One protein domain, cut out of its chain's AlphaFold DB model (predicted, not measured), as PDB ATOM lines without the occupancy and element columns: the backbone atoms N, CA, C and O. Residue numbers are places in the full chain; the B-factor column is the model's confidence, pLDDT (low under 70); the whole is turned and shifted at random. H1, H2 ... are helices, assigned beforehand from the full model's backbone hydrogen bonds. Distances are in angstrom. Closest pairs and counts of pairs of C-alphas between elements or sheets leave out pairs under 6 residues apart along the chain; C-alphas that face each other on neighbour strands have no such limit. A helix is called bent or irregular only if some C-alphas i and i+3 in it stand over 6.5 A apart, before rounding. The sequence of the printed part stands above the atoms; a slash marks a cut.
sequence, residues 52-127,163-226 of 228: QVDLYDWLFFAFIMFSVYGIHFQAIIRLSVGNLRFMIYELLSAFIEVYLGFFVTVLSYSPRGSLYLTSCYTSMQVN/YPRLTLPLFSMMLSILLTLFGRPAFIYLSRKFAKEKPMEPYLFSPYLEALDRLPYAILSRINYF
ATOM      1  N   GLN A  52     -12.314 280.363  29.581       80.31
ATOM      2  CA  GLN A  52     -10.922 280.743  29.762       80.31
ATOM      3  C   GLN A  52     -10.546 281.874  28.803       80.31
ATOM      4  O   GLN A  52     -10.925 281.871  27.636       80.31
ATOM      5  N   VAL A  53      -9.738 282.815  29.294       81.88
ATOM      6  CA  VAL A  53      -9.173 283.889  28.468       81.88
ATOM      7  C   VAL A  53      -8.267 283.321  27.368       81.88
ATOM      8  O   VAL A  53      -7.324 282.573  27.651       81.88
ATOM      9  N   ASP A  54      -8.512 283.746  26.129       83.25
ATOM     10  CA  ASP A  54      -7.743 283.349  24.949       83.25
ATOM     11  C   ASP A  54      -6.336 283.963  24.919       83.25
ATOM     12  O   ASP A  54      -6.063 285.030  25.475       83.25
ATOM     13  N   LEU A  55      -5.437 283.346  24.143       85.38
ATOM     14  CA  LEU A  55      -4.096 283.883  23.881       85.38
ATOM     15  C   LEU A  55      -4.128 285.302  23.283       85.38
ATOM     16  O   LEU A  55      -3.257 286.120  23.579       85.38
ATOM     17  N   TYR A  56      -5.125 285.607  22.448       84.50
ATOM     18  CA  TYR A  56      -5.274 286.928  21.838       84.50
ATOM     19  C   TYR A  56      -5.518 288.025  22.883       84.50
ATOM     20  O   TYR A  56      -4.929 289.105  22.809       84.50
ATOM     21  N   ASP A  57      -6.328 287.737  23.898       82.94
ATOM     22  CA  ASP A  57      -6.597 288.679  24.982       82.94
ATOM     23  C   ASP A  57      -5.357 288.878  25.866       82.94
ATOM     24  O   ASP A  57      -5.060 290.003  26.273       82.94
ATOM     25  N   TRP A  58      -4.552 287.831  26.080       87.62
ATOM     26  CA  TRP A  58      -3.246 287.958  26.736       87.62
ATOM     27  C   TRP A  58      -2.265 288.836  25.955       87.62
ATOM     28  O   TRP A  58      -1.573 289.664  26.552       87.62
ATOM     29  N   LEU A  59      -2.219 288.699  24.626       89.94
ATOM     30  CA  LEU A  59      -1.418 289.567  23.758       89.94
ATOM     31  C   LEU A  59      -1.890 291.023  23.838       89.94
ATOM     32  O   LEU A  59      -1.062 291.933  23.901       89.94
ATOM     33  N   PHE A  60      -3.203 291.246  23.897       87.62
ATOM     34  CA  PHE A  60      -3.773 292.573  24.113       87.62
ATOM     35  C   PHE A  60      -3.341 293.157  25.467       87.62
ATOM     36  O   PHE A  60      -2.868 294.292  25.525       87.62
ATOM     37  N   PHE A  61      -3.422 292.383  26.550       89.81
ATOM     38  CA  PHE A  61      -2.959 292.828  27.866       89.81
ATOM     39  C   PHE A  61      -1.463 293.146  27.889       89.81
ATOM     40  O   PHE A  61      -1.068 294.184  28.426       89.81
ATOM     41  N   ALA A  62      -0.642 292.307  27.257       92.06
ATOM     42  CA  ALA A  62       0.785 292.562  27.108       92.06
ATOM     43  C   ALA A  62       1.035 293.863  26.329       92.06
ATOM     44  O   ALA A  62       1.824 294.697  26.767       92.06
ATOM     45  N   PHE A  63       0.321 294.092  25.223       92.06
ATOM     46  CA  PHE A  63       0.428 295.327  24.444       92.06
ATOM     47  C   PHE A  63       0.096 296.574  25.275       92.06
ATOM     48  O   PHE A  63       0.835 297.561  25.225       92.06
ATOM     49  N   ILE A  64      -0.970 296.531  26.080       91.12
ATOM     50  CA  ILE A  64      -1.318 297.643  26.973       91.12
ATOM     51  C   ILE A  64      -0.239 297.850  28.043       91.12
ATOM     52  O   ILE A  64       0.188 298.985  28.257       91.12
ATOM     53  N   MET A  65       0.259 296.778  28.665       93.25
ATOM     54  CA  MET A  65       1.348 296.853  29.647       93.25
ATOM     55  C   MET A  65       2.603 297.509  29.044       93.25
ATOM     56  O   MET A  65       3.146 298.457  29.618       93.25
ATOM     57  N   PHE A  66       3.037 297.062  27.861       93.50
ATOM     58  CA  PHE A  66       4.195 297.635  27.171       93.50
ATOM     59  C   PHE A  66       3.962 299.081  26.738       93.50
ATOM     60  O   PHE A  66       4.898 299.877  26.771       93.50
ATOM     61  N   SER A  67       2.730 299.448  26.380       92.88
ATOM     62  CA  SER A  67       2.375 300.828  26.039       92.88
ATOM     63  C   SER A  67       2.506 301.755  27.247       92.88
ATOM     64  O   SER A  67       3.137 302.807  27.148       92.88
ATOM     65  N   VAL A  68       1.984 301.342  28.409       91.81
ATOM     66  CA  VAL A  68       2.135 302.087  29.673       91.81
ATOM     67  C   VAL A  68       3.613 302.228  30.034       91.81
ATOM     68  O   VAL A  68       4.083 303.338  30.294       91.81
ATOM     69  N   TYR A  69       4.381 301.138  29.966       93.75
ATOM     70  CA  TYR A  69       5.825 301.192  30.191       93.75
ATOM     71  C   TYR A  69       6.543 302.104  29.184       93.75
ATOM     72  O   TYR A  69       7.427 302.862  29.573       93.75
ATOM     73  N   GLY A  70       6.139 302.100  27.912       93.81
ATOM     74  CA  GLY A  70       6.674 302.987  26.880       93.81
ATOM     75  C   GLY A  70       6.460 304.468  27.201       93.81
ATOM     76  O   GLY A  70       7.365 305.278  26.989       93.81
ATOM     77  N   ILE A  71       5.310 304.825  27.781       90.56
ATOM     78  CA  ILE A  71       5.040 306.189  28.258       90.56
ATOM     79  C   ILE A  71       5.981 306.546  29.416       90.56
ATOM     80  O   ILE A  71       6.609 307.607  29.379       90.56
ATOM     81  N   HIS A  72       6.144 305.658  30.404       88.44
ATOM     82  CA  HIS A  72       7.107 305.863  31.494       88.44
ATOM     83  C   HIS A  72       8.543 305.994  30.976       88.44
ATOM     84  O   HIS A  72       9.267 306.889  31.405       88.44
ATOM     85  N   PHE A  73       8.944 305.151  30.024       90.50
ATOM     86  CA  PHE A  73      10.255 305.203  29.384       90.50
ATOM     87  C   PHE A  73      10.493 306.575  28.743       90.50
ATOM     88  O   PHE A  73      11.499 307.222  29.024       90.50
ATOM     89  N   GLN A  74       9.549 307.059  27.930       89.00
ATOM     90  CA  GLN A  74       9.660 308.372  27.284       89.00
ATOM     91  C   GLN A  74       9.711 309.516  28.302       89.00
ATOM     92  O   GLN A  74      10.501 310.445  28.130       89.00
ATOM     93  N   ALA A  75       8.903 309.444  29.363       86.69
ATOM     94  CA  ALA A  75       8.913 310.435  30.433       86.69
ATOM     95  C   ALA A  75      10.272 310.476  31.146       86.69
ATOM     96  O   ALA A  75      10.845 311.552  31.290       86.69
ATOM     97  N   ILE A  76      10.829 309.317  31.510       85.88
ATOM     98  CA  ILE A  76      12.132 309.217  32.180       85.88
ATOM     99  C   ILE A  76      13.241 309.753  31.275       85.88
ATOM    100  O   ILE A  76      14.009 310.597  31.713       85.88
ATOM    101  N   ILE A  77      13.310 309.353  30.003       85.25
ATOM    102  CA  ILE A  77      14.369 309.835  29.098       85.25
ATOM    103  C   ILE A  77      14.332 311.361  28.925       85.25
ATOM    104  O   ILE A  77      15.384 311.992  28.852       85.25
ATOM    105  N   ARG A  78      13.137 311.962  28.851       81.31
ATOM    106  CA  ARG A  78      12.985 313.407  28.612       81.31
ATOM    107  C   ARG A  78      13.134 314.256  29.871       81.31
ATOM    108  O   ARG A  78      13.575 315.394  29.766       81.31
ATOM    109  N   LEU A  79      12.712 313.738  31.024       77.44
ATOM    110  CA  LEU A  79      12.601 314.505  32.269       77.44
ATOM    111  C   LEU A  79      13.680 314.148  33.294       77.44
ATOM    112  O   LEU A  79      13.914 314.942  34.199       77.44
ATOM    113  N   SER A  80      14.340 312.992  33.179       72.62
ATOM    114  CA  SER A  80      15.395 312.584  34.110       72.62
ATOM    115  C   SER A  80      16.572 313.551  34.039       72.62
ATOM    116  O   SER A  80      17.345 313.559  33.080       72.62
ATOM    117  N   VAL A  81      16.769 314.300  35.119       63.69
ATOM    118  CA  VAL A  81      17.956 315.120  35.343       63.69
ATOM    119  C   VAL A  81      18.918 314.300  36.205       63.69
ATOM    120  O   VAL A  81      18.773 314.229  37.420       63.69
ATOM    121  N   GLY A  82      19.877 313.605  35.586       65.06
ATOM    122  CA  GLY A  82      20.808 312.757  36.336       65.06
ATOM    123  C   GLY A  82      21.806 311.978  35.482       65.06
ATOM    124  O   GLY A  82      21.756 311.983  34.254       65.06
ATOM    125  N   ASN A  83      22.730 311.286  36.153       74.69
ATOM    126  CA  ASN A  83      23.703 310.401  35.509       74.69
ATOM    127  C   ASN A  83      23.019 309.162  34.902       74.69
ATOM    128  O   ASN A  83      22.012 308.686  35.425       74.69
ATOM    129  N   LEU A  84      23.632 308.557  33.876       81.25
ATOM    130  CA  LEU A  84      23.118 307.349  33.202       81.25
ATOM    131  C   LEU A  84      22.746 306.218  34.179       81.25
ATOM    132  O   LEU A  84      21.743 305.539  33.998       81.25
ATOM    133  N   ARG A  85      23.529 306.035  35.251       80.44
ATOM    134  CA  ARG A  85      23.252 305.026  36.287       80.44
ATOM    135  C   ARG A  85      21.914 305.260  36.990       80.44
ATOM    136  O   ARG A  85      21.193 304.307  37.253       80.44
ATOM    137  N   PHE A  86      21.581 306.515  37.271       76.25
ATOM    138  CA  PHE A  86      20.337 306.884  37.935       76.25
ATOM    139  C   PHE A  86      19.131 306.667  37.022       76.25
ATOM    140  O   PHE A  86      18.159 306.035  37.426       76.25
ATOM    141  N   MET A  87      19.261 307.068  35.758       83.06
ATOM    142  CA  MET A  87      18.262 306.799  34.725       83.06
ATOM    143  C   MET A  87      17.962 305.295  34.597       83.06
ATOM    144  O   MET A  87      16.802 304.906  34.490       83.06
ATOM    145  N   ILE A  88      18.986 304.434  34.679       85.19
ATOM    146  CA  ILE A  88      18.804 302.972  34.675       85.19
ATOM    147  C   ILE A  88      17.995 302.508  35.897       85.19
ATOM    148  O   ILE A  88      17.100 301.677  35.743       85.19
ATOM    149  N   TYR A  89      18.257 303.044  37.094       83.25
ATOM    150  CA  TYR A  89      17.475 302.702  38.288       83.25
ATOM    151  C   TYR A  89      16.020 303.161  38.188       83.25
ATOM    152  O   TYR A  89      15.118 302.410  38.562       83.25
ATOM    153  N   GLU A  90      15.768 304.359  37.663       85.31
ATOM    154  CA  GLU A  90      14.406 304.855  37.459       85.31
ATOM    155  C   GLU A  90      13.646 304.032  36.421       85.31
ATOM    156  O   GLU A  90      12.443 303.796  36.586       85.31
ATOM    157  N   LEU A  91      14.344 303.570  35.383       89.38
ATOM    158  CA  LEU A  91      13.758 302.719  34.363       89.38
ATOM    159  C   LEU A  91      13.435 301.325  34.902       89.38
ATOM    160  O   LEU A  91      12.340 300.812  34.672       89.38
ATOM    161  N   LEU A  92      14.348 300.743  35.682       89.50
ATOM    162  CA  LEU A  92      14.119 299.465  36.347       89.50
ATOM    163  C   LEU A  92      12.950 299.555  37.341       89.50
ATOM    164  O   LEU A  92      12.099 298.669  37.357       89.50
ATOM    165  N   SER A  93      12.858 300.650  38.106       89.50
ATOM    166  CA  SER A  93      11.713 300.927  38.987       89.50
ATOM    167  C   SER A  93      10.406 300.981  38.195       89.50
ATOM    168  O   SER A  93       9.432 300.349  38.583       89.50
ATOM    169  N   ALA A  94      10.391 301.658  37.038       90.94
ATOM    170  CA  ALA A  94       9.200 301.742  36.180       90.94
ATOM    171  C   ALA A  94       8.743 300.381  35.679       90.94
ATOM    172  O   ALA A  94       7.554 300.076  35.695       90.94
ATOM    173  N   PHE A  95       9.699 299.562  35.253       92.50
ATOM    174  CA  PHE A  95       9.404 298.219  34.792       92.50
ATOM    175  C   PHE A  95       8.791 297.373  35.914       92.50
ATOM    176  O   PHE A  95       7.757 296.737  35.709       92.50
ATOM    177  N   ILE A  96       9.379 297.418  37.114       92.19
ATOM    178  CA  ILE A  96       8.885 296.685  38.287       92.19
ATOM    179  C   ILE A  96       7.494 297.178  38.704       92.19
ATOM    180  O   ILE A  96       6.630 296.355  38.986       92.19
ATOM    181  N   GLU A  97       7.248 298.489  38.717       92.12
ATOM    182  CA  GLU A  97       5.951 299.081  39.082       92.12
ATOM    183  C   GLU A  97       4.827 298.620  38.147       92.12
ATOM    184  O   GLU A  97       3.792 298.144  38.615       92.12
ATOM    185  N   VAL A  98       5.045 298.710  36.831       93.69
ATOM    186  CA  VAL A  98       4.056 298.295  35.824       93.69
ATOM    187  C   VAL A  98       3.831 296.782  35.875       93.69
ATOM    188  O   VAL A  98       2.689 296.320  35.841       93.69
ATOM    189  N   TYR A  99       4.907 296.001  35.998       93.38
ATOM    190  CA  TYR A  99       4.823 294.545  36.076       93.38
ATOM    191  C   TYR A  99       4.094 294.086  37.345       93.38
ATOM    192  O   TYR A  99       3.150 293.304  37.261       93.38
ATOM    193  N   LEU A 100       4.463 294.606  38.519       93.12
ATOM    194  CA  LEU A 100       3.772 294.298  39.774       93.12
ATOM    195  C   LEU A 100       2.310 294.746  39.733       93.12
ATOM    196  O   LEU A 100       1.442 293.993  40.172       93.12
ATOM    197  N   GLY A 101       2.026 295.923  39.171       92.88
ATOM    198  CA  GLY A 101       0.664 296.415  38.981       92.88
ATOM    199  C   GLY A 101      -0.191 295.440  38.168       92.88
ATOM    200  O   GLY A 101      -1.302 295.088  38.574       92.88
ATOM    201  N   PHE A 102       0.358 294.931  37.066       92.88
ATOM    202  CA  PHE A 102      -0.311 293.935  36.238       92.88
ATOM    203  C   PHE A 102      -0.523 292.608  36.977       92.88
ATOM    204  O   PHE A 102      -1.647 292.113  37.038       92.88
ATOM    205  N   PHE A 103       0.523 292.058  37.597       92.56
ATOM    206  CA  PHE A 103       0.453 290.767  38.292       92.56
ATOM    207  C   PHE A 103      -0.517 290.777  39.470       92.56
ATOM    208  O   PHE A 103      -1.337 289.872  39.603       92.56
ATOM    209  N   VAL A 104      -0.463 291.815  40.305       92.75
ATOM    210  CA  VAL A 104      -1.397 291.963  41.429       92.75
ATOM    211  C   VAL A 104      -2.828 292.105  40.919       92.75
ATOM    212  O   VAL A 104      -3.742 291.544  41.521       92.75
ATOM    213  N   THR A 105      -3.033 292.792  39.793       91.44
ATOM    214  CA  THR A 105      -4.363 292.893  39.182       91.44
ATOM    215  C   THR A 105      -4.858 291.531  38.705       91.44
ATOM    216  O   THR A 105      -5.959 291.143  39.081       91.44
ATOM    217  N   VAL A 106      -4.047 290.768  37.966       90.50
ATOM    218  CA  VAL A 106      -4.405 289.407  37.522       90.50
ATOM    219  C   VAL A 106      -4.780 288.524  38.716       90.50
ATOM    220  O   VAL A 106      -5.840 287.911  38.709       90.50
ATOM    221  N   LEU A 107      -3.974 288.540  39.782       90.44
ATOM    222  CA  LEU A 107      -4.224 287.748  40.993       90.44
ATOM    223  C   LEU A 107      -5.454 288.206  41.795       90.44
ATOM    224  O   LEU A 107      -6.003 287.426  42.575       90.44
ATOM    225  N   SER A 108      -5.876 289.462  41.643       88.69
ATOM    226  CA  SER A 108      -7.052 290.013  42.332       88.69
ATOM    227  C   SER A 108      -8.366 289.656  41.633       88.69
ATOM    228  O   SER A 108      -9.424 289.668  42.268       88.69
ATOM    229  N   TYR A 109      -8.306 289.359  40.334       84.31
ATOM    230  CA  TYR A 109      -9.464 288.988  39.527       84.31
ATOM    231  C   TYR A 109      -9.826 287.512  39.715       84.31
ATOM    232  O   TYR A 109      -9.040 286.715  40.217       84.31
ATOM    233  N   SER A 110     -11.067 287.153  39.373       77.75
ATOM    234  CA  SER A 110     -11.530 285.769  39.504       77.75
ATOM    235  C   SER A 110     -10.864 284.854  38.466       77.75
ATOM    236  O   SER A 110     -10.832 285.235  37.289       77.75
ATOM    237  N   PRO A 111     -10.435 283.637  38.858       83.25
ATOM    238  CA  PRO A 111     -10.288 283.113  40.225       83.25
ATOM    239  C   PRO A 111      -9.123 283.751  41.004       83.25
ATOM    240  O   PRO A 111      -7.976 283.751  40.561       83.25
ATOM    241  N   ARG A 112      -9.413 284.245  42.218       83.38
ATOM    242  CA  ARG A 112      -8.437 284.968  43.051       83.38
ATOM    243  C   ARG A 112      -7.228 284.095  43.382       83.38
ATOM    244  O   ARG A 112      -7.383 282.961  43.830       83.38
ATOM    245  N   GLY A 113      -6.031 284.653  43.225       84.00
ATOM    246  CA  GLY A 113      -4.765 283.970  43.506       84.00
ATOM    247  C   GLY A 113      -4.295 283.016  42.404       84.00
ATOM    248  O   GLY A 113      -3.279 282.348  42.584       84.00
ATOM    249  N   SER A 114      -4.996 282.958  41.271       85.56
ATOM    250  CA  SER A 114      -4.613 282.162  40.107       85.56
ATOM    251  C   SER A 114      -4.097 283.051  38.975       85.56
ATOM    252  O   SER A 114      -4.496 284.204  38.842       85.56
ATOM    253  N   LEU A 115      -3.217 282.505  38.130       83.19
ATOM    254  CA  LEU A 115      -2.822 283.133  36.860       83.19
ATOM    255  C   LEU A 115      -3.782 282.782  35.713       83.19
ATOM    256  O   LEU A 115      -3.676 283.340  34.622       83.19
ATOM    257  N   TYR A 116      -4.714 281.861  35.957       82.81
ATOM    258  CA  TYR A 116      -5.797 281.554  35.035       82.81
ATOM    259  C   TYR A 116      -6.920 282.559  35.255       82.81
ATOM    260  O   TYR A 116      -7.445 282.651  36.360       82.81
ATOM    261  N   LEU A 117      -7.272 283.305  34.209       82.94
ATOM    262  CA  LEU A 117      -8.379 284.255  34.220       82.94
ATOM    263  C   LEU A 117      -9.613 283.605  33.598       82.94
ATOM    264  O   LEU A 117      -9.522 283.008  32.521       82.94
ATOM    265  N   THR A 118     -10.755 283.768  34.262       79.25
ATOM    266  CA  THR A 118     -12.062 283.414  33.700       79.25
ATOM    267  C   THR A 118     -12.655 284.609  32.964       79.25
ATOM    268  O   THR A 118     -12.682 285.716  33.516       79.25
ATOM    269  N   SER A 119     -13.154 284.399  31.750       74.06
ATOM    270  CA  SER A 119     -13.906 285.380  30.972       74.06
ATOM    271  C   SER A 119     -15.336 284.917  30.727       74.06
ATOM    272  O   SER A 119     -15.657 283.737  30.809       74.06
ATOM    273  N   CYS A 120     -16.209 285.887  30.467       70.44
ATOM    274  CA  CYS A 120     -17.597 285.648  30.056       70.44
ATOM    275  C   CYS A 120     -17.733 285.510  28.539       70.44
ATOM    276  O   CYS A 120     -18.779 285.158  28.014       70.44
ATOM    277  N   TYR A 121     -16.672 285.866  27.824       65.88
ATOM    278  CA  TYR A 121     -16.611 285.754  26.389       65.88
ATOM    279  C   TYR A 121     -15.185 285.437  25.970       65.88
ATOM    280  O   TYR A 121     -14.225 285.952  26.555       65.88
ATOM    281  N   THR A 122     -15.053 284.623  24.934       59.97
ATOM    282  CA  THR A 122     -13.773 284.383  24.262       59.97
ATOM    283  C   THR A 122     -13.612 285.350  23.091       59.97
ATOM    284  O   THR A 122     -14.591 285.767  22.467       59.97
ATOM    285  N   SER A 123     -12.378 285.725  22.763       58.81
ATOM    286  CA  SER A 123     -12.077 286.662  21.671       58.81
ATOM    287  C   SER A 123     -12.624 286.201  20.312       58.81
ATOM    288  O   SER A 123     -12.940 287.033  19.464       58.81
ATOM    289  N   MET A 124     -12.790 284.886  20.129       51.06
ATOM    290  CA  MET A 124     -13.394 284.280  18.939       51.06
ATOM    291  C   MET A 124     -14.927 284.406  18.890       51.06
ATOM    292  O   MET A 124     -15.499 284.362  17.804       51.06
ATOM    293  N   GLN A 125     -15.594 284.567  20.035       52.38
ATOM    294  CA  GLN A 125     -17.057 284.675  20.145       52.38
ATOM    295  C   GLN A 125     -17.554 286.132  20.185       52.38
ATOM    296  O   GLN A 125     -18.741 286.391  19.971       52.38
ATOM    297  N   VAL A 126     -16.672 287.101  20.455       56.06
ATOM    298  CA  VAL A 126     -17.031 288.527  20.534       56.06
ATOM    299  C   VAL A 126     -16.814 289.208  19.185       56.06
ATOM    300  O   VAL A 126     -15.710 289.660  18.875       56.06
ATOM    301  N   ASN A 127     -17.886 289.361  18.405       54.31
ATOM    302  CA  ASN A 127     -17.873 290.262  17.251       54.31
ATOM    303  C   ASN A 127     -17.560 291.703  17.712       54.31
ATOM    304  O   ASN A 127     -17.988 292.102  18.798       54.31
ATOM    305  N   TYR A 163     -16.187 291.509  30.304       61.16
ATOM    306  CA  TYR A 163     -15.312 291.148  31.405       61.16
ATOM    307  C   TYR A 163     -14.349 290.037  30.952       61.16
ATOM    308  O   TYR A 163     -14.816 289.038  30.398       61.16
ATOM    309  N   PRO A 164     -13.024 290.143  31.193       66.75
ATOM    310  CA  PRO A 164     -12.292 291.181  31.936       66.75
ATOM    311  C   PRO A 164     -11.537 292.203  31.052       66.75
ATOM    312  O   PRO A 164     -10.693 292.940  31.565       66.75
ATOM    313  N   ARG A 165     -11.769 292.252  29.730       75.12
ATOM    314  CA  ARG A 165     -10.821 292.867  28.777       75.12
ATOM    315  C   ARG A 165     -10.587 294.371  28.959       75.12
ATOM    316  O   ARG A 165      -9.450 294.811  28.817       75.12
ATOM    317  N   LEU A 166     -11.603 295.166  29.289       76.81
ATOM    318  CA  LEU A 166     -11.399 296.599  29.567       76.81
ATOM    319  C   LEU A 166     -11.061 296.855  31.040       76.81
ATOM    320  O   LEU A 166     -10.245 297.717  31.369       76.81
ATOM    321  N   THR A 167     -11.673 296.089  31.934       82.38
ATOM    322  CA  THR A 167     -11.576 296.291  33.379       82.38
ATOM    323  C   THR A 167     -10.173 295.970  33.896       82.38
ATOM    324  O   THR A 167      -9.607 296.748  34.661       82.38
ATOM    325  N   LEU A 168      -9.562 294.878  33.433       87.12
ATOM    326  CA  LEU A 168      -8.248 294.436  33.903       87.12
ATOM    327  C   LEU A 168      -7.136 295.462  33.597       87.12
ATOM    328  O   LEU A 168      -6.429 295.850  34.531       87.12
ATOM    329  N   PRO A 169      -7.002 296.006  32.369       89.00
ATOM    330  CA  PRO A 169      -6.046 297.076  32.098       89.00
ATOM    331  C   PRO A 169      -6.267 298.331  32.941       89.00
ATOM    332  O   PRO A 169      -5.297 298.902  33.432       89.00
ATOM    333  N   LEU A 170      -7.519 298.753  33.147       88.62
ATOM    334  CA  LEU A 170      -7.826 299.951  33.937       88.62
ATOM    335  C   LEU A 170      -7.389 299.798  35.397       88.62
ATOM    336  O   LEU A 170      -6.742 300.693  35.946       88.62
ATOM    337  N   PHE A 171      -7.682 298.653  36.017       90.06
ATOM    338  CA  PHE A 171      -7.224 298.362  37.377       90.06
ATOM    339  C   PHE A 171      -5.695 298.260  37.452       90.06
ATOM    340  O   PHE A 171      -5.091 298.828  38.363       90.06
ATOM    341  N   SER A 172      -5.062 297.635  36.455       91.50
ATOM    342  CA  SER A 172      -3.600 297.569  36.356       91.50
ATOM    343  C   SER A 172      -2.969 298.958  36.258       91.50
ATOM    344  O   SER A 172      -1.952 299.211  36.905       91.50
ATOM    345  N   MET A 173      -3.555 299.874  35.484       90.56
ATOM    346  CA  MET A 173      -3.081 301.258  35.379       90.56
ATOM    347  C   MET A 173      -3.240 302.001  36.706       90.56
ATOM    348  O   MET A 173      -2.290 302.636  37.159       90.56
ATOM    349  N   MET A 174      -4.399 301.881  37.361       92.06
ATOM    350  CA  MET A 174      -4.640 302.486  38.677       92.06
ATOM    351  C   MET A 174      -3.607 302.021  39.704       92.06
ATOM    352  O   MET A 174      -2.999 302.843  40.392       92.06
ATOM    353  N   LEU A 175      -3.342 300.714  39.767       91.81
ATOM    354  CA  LEU A 175      -2.346 300.172  40.682       91.81
ATOM    355  C   LEU A 175      -0.921 300.608  40.314       91.81
ATOM    356  O   LEU A 175      -0.139 300.946  41.200       91.81
ATOM    357  N   SER A 176      -0.594 300.675  39.022       90.38
ATOM    358  CA  SER A 176       0.709 301.170  38.552       90.38
ATOM    359  C   SER A 176       0.933 302.638  38.933       90.38
ATOM    360  O   SER A 176       2.029 303.003  39.355       90.38
ATOM    361  N   ILE A 177      -0.106 303.479  38.866       88.56
ATOM    362  CA  ILE A 177      -0.049 304.877  39.322       88.56
ATOM    363  C   ILE A 177       0.177 304.939  40.835       88.56
ATOM    364  O   ILE A 177       1.027 305.704  41.289       88.56
ATOM    365  N   LEU A 178      -0.515 304.111  41.624       90.50
ATOM    366  CA  LEU A 178      -0.290 304.036  43.073       90.50
ATOM    367  C   LEU A 178       1.146 303.604  43.402       90.50
ATOM    368  O   LEU A 178       1.794 304.206  44.259       90.50
ATOM    369  N   LEU A 179       1.684 302.611  42.693       89.12
ATOM    370  CA  LEU A 179       3.076 302.188  42.844       89.12
ATOM    371  C   LEU A 179       4.064 303.268  42.378       89.12
ATOM    372  O   LEU A 179       5.113 303.436  42.993       89.12
ATOM    373  N   THR A 180       3.715 304.061  41.368       86.69
ATOM    374  CA  THR A 180       4.520 305.221  40.953       86.69
ATOM    375  C   THR A 180       4.515 306.312  42.030       86.69
ATOM    376  O   THR A 180       5.552 306.912  42.302       86.69
ATOM    377  N   LEU A 181       3.370 306.564  42.673       85.00
ATOM    378  CA  LEU A 181       3.217 307.589  43.712       85.00
ATOM    379  C   LEU A 181       3.886 307.202  45.035       85.00
ATOM    380  O   LEU A 181       4.500 308.054  45.668       85.00
ATOM    381  N   PHE A 182       3.781 305.938  45.457       85.56
ATOM    382  CA  PHE A 182       4.255 305.486  46.774       85.56
ATOM    383  C   PHE A 182       5.476 304.559  46.707       85.56
ATOM    384  O   PHE A 182       6.375 304.644  47.543       85.56
ATOM    385  N   GLY A 183       5.530 303.671  45.717       83.31
ATOM    386  CA  GLY A 183       6.597 302.680  45.561       83.31
ATOM    387  C   GLY A 183       7.895 303.293  45.041       83.31
ATOM    388  O   GLY A 183       8.949 303.104  45.650       83.31
ATOM    389  N   ARG A 184       7.821 304.096  43.974       80.81
ATOM    390  CA  ARG A 184       8.979 304.792  43.392       80.81
ATOM    391  C   ARG A 184       9.760 305.633  44.407       80.81
ATOM    392  O   ARG A 184      10.984 305.478  44.466       80.81
ATOM    393  N   PRO A 185       9.124 306.491  45.238       78.38
ATOM    394  CA  PRO A 185       9.865 307.231  46.247       78.38
ATOM    395  C   PRO A 185      10.546 306.357  47.284       78.38
ATOM    396  O   PRO A 185      11.702 306.616  47.627       78.38
ATOM    397  N   ALA A 186       9.877 305.300  47.740       81.44
ATOM    398  CA  ALA A 186      10.475 304.355  48.670       81.44
ATOM    399  C   ALA A 186      11.680 303.634  48.041       81.44
ATOM    400  O   ALA A 186      12.733 303.529  48.672       81.44
ATOM    401  N   PHE A 187      11.563 303.193  46.784       82.06
ATOM    402  CA  PHE A 187      12.630 302.496  46.066       82.06
ATOM    403  C   PHE A 187      13.864 303.380  45.863       82.06
ATOM    404  O   PHE A 187      14.981 302.950  46.153       82.06
ATOM    405  N   ILE A 188      13.672 304.632  45.438       76.31
ATOM    406  CA  ILE A 188      14.769 305.594  45.262       76.31
ATOM    407  C   ILE A 188      15.416 305.943  46.609       76.31
ATOM    408  O   ILE A 188      16.640 306.034  46.713       76.31
ATOM    409  N   TYR A 189      14.622 306.119  47.667       75.38
ATOM    410  CA  TYR A 189      15.155 306.359  49.008       75.38
ATOM    411  C   TYR A 189      16.007 305.181  49.512       75.38
ATOM    412  O   TYR A 189      17.109 305.379  50.034       75.38
ATOM    413  N   LEU A 190      15.532 303.947  49.320       78.25
ATOM    414  CA  LEU A 190      16.260 302.741  49.710       78.25
ATOM    415  C   LEU A 190      17.538 302.563  48.884       78.25
ATOM    416  O   LEU A 190      18.603 302.340  49.462       78.25
ATOM    417  N   SER A 191      17.468 302.709  47.557       75.38
ATOM    418  CA  SER A 191      18.635 302.562  46.678       75.38
ATOM    419  C   SER A 191      19.726 303.588  46.996       75.38
ATOM    420  O   SER A 191      20.901 303.227  47.055       75.38
ATOM    421  N   ARG A 192      19.347 304.828  47.341       70.75
ATOM    422  CA  ARG A 192      20.263 305.852  47.877       70.75
ATOM    423  C   ARG A 192      20.973 305.399  49.147       70.75
ATOM    424  O   ARG A 192      22.194 305.527  49.249       70.75
ATOM    425  N   LYS A 193      20.225 304.858  50.114       73.38
ATOM    426  CA  LYS A 193      20.785 304.383  51.389       73.38
ATOM    427  C   LYS A 193      21.803 303.260  51.173       73.38
ATOM    428  O   LYS A 193      22.835 303.248  51.842       73.38
ATOM    429  N   PHE A 194      21.540 302.356  50.230       74.69
ATOM    430  CA  PHE A 194      22.473 301.288  49.865       74.69
ATOM    431  C   PHE A 194      23.699 301.802  49.095       74.69
ATOM    432  O   PHE A 194      24.811 301.357  49.372       74.69
ATOM    433  N   ALA A 195      23.523 302.758  48.178       68.69
ATOM    434  CA  ALA A 195      24.602 303.275  47.332       68.69
ATOM    435  C   ALA A 195      25.527 304.298  48.029       68.69
ATOM    436  O   ALA A 195      26.612 304.572  47.520       68.69
ATOM    437  N   LYS A 196      25.137 304.853  49.190       66.75
ATOM    438  CA  LYS A 196      25.868 305.924  49.913       66.75
ATOM    439  C   LYS A 196      26.186 307.158  49.041       66.75
ATOM    440  O   LYS A 196      27.162 307.862  49.293       66.75
ATOM    441  N   GLU A 197      25.383 307.422  48.013       61.84
ATOM    442  CA  GLU A 197      25.581 308.549  47.093       61.84
ATOM    443  C   GLU A 197      24.959 309.853  47.638       61.84
ATOM    444  O   GLU A 197      24.004 309.833  48.418       61.84
ATOM    445  N   LYS A 198      25.527 311.007  47.248       53.25
ATOM    446  CA  LYS A 198      25.069 312.346  47.672       53.25
ATOM    447  C   LYS A 198      23.655 312.656  47.146       53.25
ATOM    448  O   LYS A 198      23.282 312.165  46.081       53.25
ATOM    449  N   PRO A 199      22.872 313.495  47.853       50.50
ATOM    450  CA  PRO A 199      21.517 313.830  47.438       50.50
ATOM    451  C   PRO A 199      21.532 314.637  46.132       50.50
ATOM    452  O   PRO A 199      22.083 315.731  46.080       50.50
ATOM    453  N   MET A 200      20.900 314.107  45.088       52.56
ATOM    454  CA  MET A 200      20.489 314.876  43.911       52.56
ATOM    455  C   MET A 200      19.053 314.511  43.532       52.56
ATOM    456  O   MET A 200      18.677 313.340  43.624       52.56
ATOM    457  N   GLU A 201      18.243 315.528  43.247       53.25
ATOM    458  CA  GLU A 201      16.782 315.456  43.157       53.25
ATOM    459  C   GLU A 201      16.301 314.624  41.956       53.25
ATOM    460  O   GLU A 201      16.612 314.967  40.819       53.25
ATOM    461  N   PRO A 202      15.520 313.548  42.177       52.75
ATOM    462  CA  PRO A 202      14.791 312.890  41.095       52.75
ATOM    463  C   PRO A 202      13.784 313.846  40.439       52.75
ATOM    464  O   PRO A 202      13.196 314.702  41.105       52.75
ATOM    465  N   TYR A 203      13.515 313.653  39.147       56.53
ATOM    466  CA  TYR A 203      12.676 314.553  38.342       56.53
ATOM    467  C   TYR A 203      11.222 314.665  38.836       56.53
ATOM    468  O   TYR A 203      10.590 315.705  38.672       56.53
ATOM    469  N   LEU A 204      10.695 313.612  39.475       52.84
ATOM    470  CA  LEU A 204       9.364 313.602  40.100       52.84
ATOM    471  C   LEU A 204       9.407 313.964  41.601       52.84
ATOM    472  O   LEU A 204       8.371 314.171  42.226       52.84
ATOM    473  N   PHE A 205      10.603 314.025  42.192       50.84
ATOM    474  CA  PHE A 205      10.820 314.240  43.627       50.84
ATOM    475  C   PHE A 205      10.921 315.701  44.033       50.84
ATOM    476  O   PHE A 205      10.587 315.998  45.175       50.84
ATOM    477  N   SER A 206      11.403 316.577  43.149       53.22
ATOM    478  CA  SER A 206      11.670 317.981  43.490       53.22
ATOM    479  C   SER A 206      10.436 318.679  44.104       53.22
ATOM    480  O   SER A 206      10.526 319.138  45.240       53.22
ATOM    481  N   PRO A 207       9.226 318.627  43.501       53.94
ATOM    482  CA  PRO A 207       8.056 319.265  44.115       53.94
ATOM    483  C   PRO A 207       7.401 318.448  45.247       53.94
ATOM    484  O   PRO A 207       6.785 319.025  46.142       53.94
ATOM    485  N   TYR A 208       7.492 317.110  45.232       55.25
ATOM    486  CA  TYR A 208       6.756 316.255  46.179       55.25
ATOM    487  C   TYR A 208       7.480 316.082  47.523       55.25
ATOM    488  O   TYR A 208       6.829 316.097  48.568       55.25
ATOM    489  N   LEU A 209       8.816 315.985  47.527       52.31
ATOM    490  CA  LEU A 209       9.586 316.044  48.774       52.31
ATOM    491  C   LEU A 209       9.584 317.444  49.372       52.31
ATOM    492  O   LEU A 209       9.466 317.541  50.584       52.31
ATOM    493  N   GLU A 210       9.643 318.517  48.573       54.31
ATOM    494  CA  GLU A 210       9.449 319.862  49.127       54.31
ATOM    495  C   GLU A 210       8.096 319.978  49.837       54.31
ATOM    496  O   GLU A 210       8.013 320.585  50.902       54.31
ATOM    497  N   ALA A 211       7.037 319.370  49.297       55.12
ATOM    498  CA  ALA A 211       5.732 319.347  49.950       55.12
ATOM    499  C   ALA A 211       5.717 318.477  51.225       55.12
ATOM    500  O   ALA A 211       5.177 318.904  52.247       55.12
ATOM    501  N   LEU A 212       6.324 317.285  51.195       55.53
ATOM    502  CA  LEU A 212       6.378 316.360  52.336       55.53
ATOM    503  C   LEU A 212       7.306 316.818  53.466       55.53
ATOM    504  O   LEU A 212       6.929 316.680  54.628       55.53
ATOM    505  N   ASP A 213       8.456 317.414  53.155       56.94
ATOM    506  CA  ASP A 213       9.345 318.015  54.154       56.94
ATOM    507  C   ASP A 213       8.733 319.290  54.740       56.94
ATOM    508  O   ASP A 213       8.911 319.547  55.926       56.94
ATOM    509  N   ARG A 214       7.962 320.082  53.973       55.97
ATOM    510  CA  ARG A 214       7.288 321.292  54.494       55.97
ATOM    511  C   ARG A 214       6.031 321.001  55.315       55.97
ATOM    512  O   ARG A 214       5.654 321.842  56.130       55.97
ATOM    513  N   LEU A 215       5.392 319.843  55.149       59.28
ATOM    514  CA  LEU A 215       4.196 319.446  55.906       59.28
ATOM    515  C   LEU A 215       4.384 319.472  57.440       59.28
ATOM    516  O   LEU A 215       3.579 320.129  58.106       59.28
ATOM    517  N   PRO A 216       5.428 318.861  58.037       63.16
ATOM    518  CA  PRO A 216       5.638 318.930  59.484       63.16
ATOM    519  C   PRO A 216       5.919 320.361  59.974       63.16
ATOM    520  O   PRO A 216       5.391 320.757  61.013       63.16
ATOM    521  N   TYR A 217       6.663 321.178  59.219       61.69
ATOM    522  CA  TYR A 217       6.928 322.577  59.593       61.69
ATOM    523  C   TYR A 217       5.691 323.481  59.462       61.69
ATOM    524  O   TYR A 217       5.517 324.400  60.262       61.69
ATOM    525  N   ALA A 218       4.804 323.223  58.496       57.12
ATOM    526  CA  ALA A 218       3.544 323.950  58.332       57.12
ATOM    527  C   ALA A 218       2.524 323.624  59.440       57.12
ATOM    528  O   ALA A 218       1.756 324.494  59.854       57.12
ATOM    529  N   ILE A 219       2.536 322.387  59.944       63.56
ATOM    530  CA  ILE A 219       1.706 321.966  61.079       63.56
ATOM    531  C   ILE A 219       2.254 322.569  62.382       63.56
ATOM    532  O   ILE A 219       1.493 323.165  63.142       63.56
ATOM    533  N   LEU A 220       3.571 322.503  62.609       62.09
ATOM    534  CA  LEU A 220       4.214 323.087  63.794       62.09
ATOM    535  C   LEU A 220       4.097 324.618  63.843       62.09
ATOM    536  O   LEU A 220       3.876 325.176  64.918       62.09
ATOM    537  N   SER A 221       4.183 325.308  62.701       57.03
ATOM    538  CA  SER A 221       3.985 326.762  62.663       57.03
ATOM    539  C   SER A 221       2.545 327.147  63.008       57.03
ATOM    540  O   SER A 221       2.352 328.037  63.830       57.03
ATOM    541  N   ARG A 222       1.529 326.439  62.485       53.53
ATOM    542  CA  ARG A 222       0.113 326.674  62.837       53.53
ATOM    543  C   ARG A 222      -0.223 326.367  64.295       53.53
ATOM    544  O   ARG A 222      -1.084 327.046  64.845       53.53
ATOM    545  N   ILE A 223       0.435 325.388  64.913       57.31
ATOM    546  CA  ILE A 223       0.228 325.069  66.335       57.31
ATOM    547  C   ILE A 223       0.784 326.192  67.221       57.31
ATOM    548  O   ILE A 223       0.091 326.630  68.133       57.31
ATOM    549  N   ASN A 224       1.963 326.737  66.898       52.75
ATOM    550  CA  ASN A 224       2.549 327.847  67.659       52.75
ATOM    551  C   ASN A 224       1.732 329.153  67.580       52.75
ATOM    552  O   ASN A 224       1.759 329.931  68.529       52.75
ATOM    553  N   TYR A 225       0.976 329.384  66.496       52.22
ATOM    554  CA  TYR A 225       0.059 330.531  66.377       52.22
ATOM    555  C   TYR A 225      -1.227 330.396  67.209       52.22
ATOM    556  O   TYR A 225      -1.909 331.394  67.405       52.22
ATOM    557  N   PHE A 226      -1.580 329.196  67.679       49.81
ATOM    558  CA  PHE A 226      -2.782 328.968  68.496       49.81
ATOM    559  C   PHE A 226      -2.496 328.938  70.006       49.81
ATOM    560  O   PHE A 226      -3.424 328.835  70.805       49.81
TER     561      PHE A 226
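Overview. This is residues 52 to 127 and 163 to 226 of the 228 residues of an uncharacterized protein of Oikopleura dioica (UniProt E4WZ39). Three long helices, H1, H2 and H3, make a loose up-and-down bundle, each running against the one before it in the chain, and beyond it residues 210 to 226, most of them in the bent helix H4, stick out as an arm. H2 packs on both H1 and H3, while H1 and H3 meet with only a part of each. The printed part has 140 residues with four named helices, in the order H1, H2, H3, H4, and no named strand; its class is all helix. The whole is loose, with a radius of gyration of the C-alphas of 19.7 A, and spans 65 by 44 by 26 A.

Along the chain. Find C-alpha 55 at (-4.096, 283.883, 23.881); from there H1 runs through residues 55 to 79, 35.9 A long. H2 takes residues 84 to 108, 36.0 A long, beginning at C-alpha 84 at (23.118, 307.349, 33.202). After the cut, H3 covers residues 167 to 195, 39.4 A, with a kink of 39 degrees near residue 179; it is neither bent nor irregular, but only just, with C-alphas 181 and 184 6.4 A apart. H4, residues 206 to 224, was assigned as one helix by its hydrogen bonds but is bent: C-alphas 213 and 216 are 6.6 A apart. Its arms are H4a, residues 206 to 213, and H4b, residues 216 to 224, which ends at C-alpha 224 at (2.549, 327.847, 67.659).

Arrangement. Start with the hairpin of H1 and H2, which touch, closest at the C-alphas of Tyr 69 and Phe 95, 6.5 A, at a shallow tilt of 30 degrees, opposite ways. H2 and H3 touch, closest at the C-alphas of Gly 101 and Ser 176, 4.8 A, at a steep tilt of 40 degrees, opposite ways. H1 touches H3 with residues 61 to 68 alone, and H3 touches H1 with residues 169 to 173 alone; the closest C-alphas, of Phe 61 and Pro 169, are 6.7 A apart, and the helices run the same way at a steep tilt of 43 degrees. H4a and H4b, at a steep tilt of 43 degrees to each other, are both apart from H1, H2 and H3. Every O i to N i+4 pair is within hydrogen-bond range in H1, H2 and H4b, against 22 of 25 in H3 and 3 of 4 in H4a.

Size, cuts and confidence. The C-alphas farthest apart, of Met 124 and Tyr 225, are 67.6 A apart. Residues 128 to 162 are not printed, and C-alphas 127 and 163 across this cut are 14.4 A apart. Of the links printed whole, H1 to H2 is tight and H3 to H4 short. Look in the B-factor column for pLDDT under 70 at residues 81 to 82, 121 to 127, 163 to 164 and 195 to 226; the mean of the printed part is 76.9.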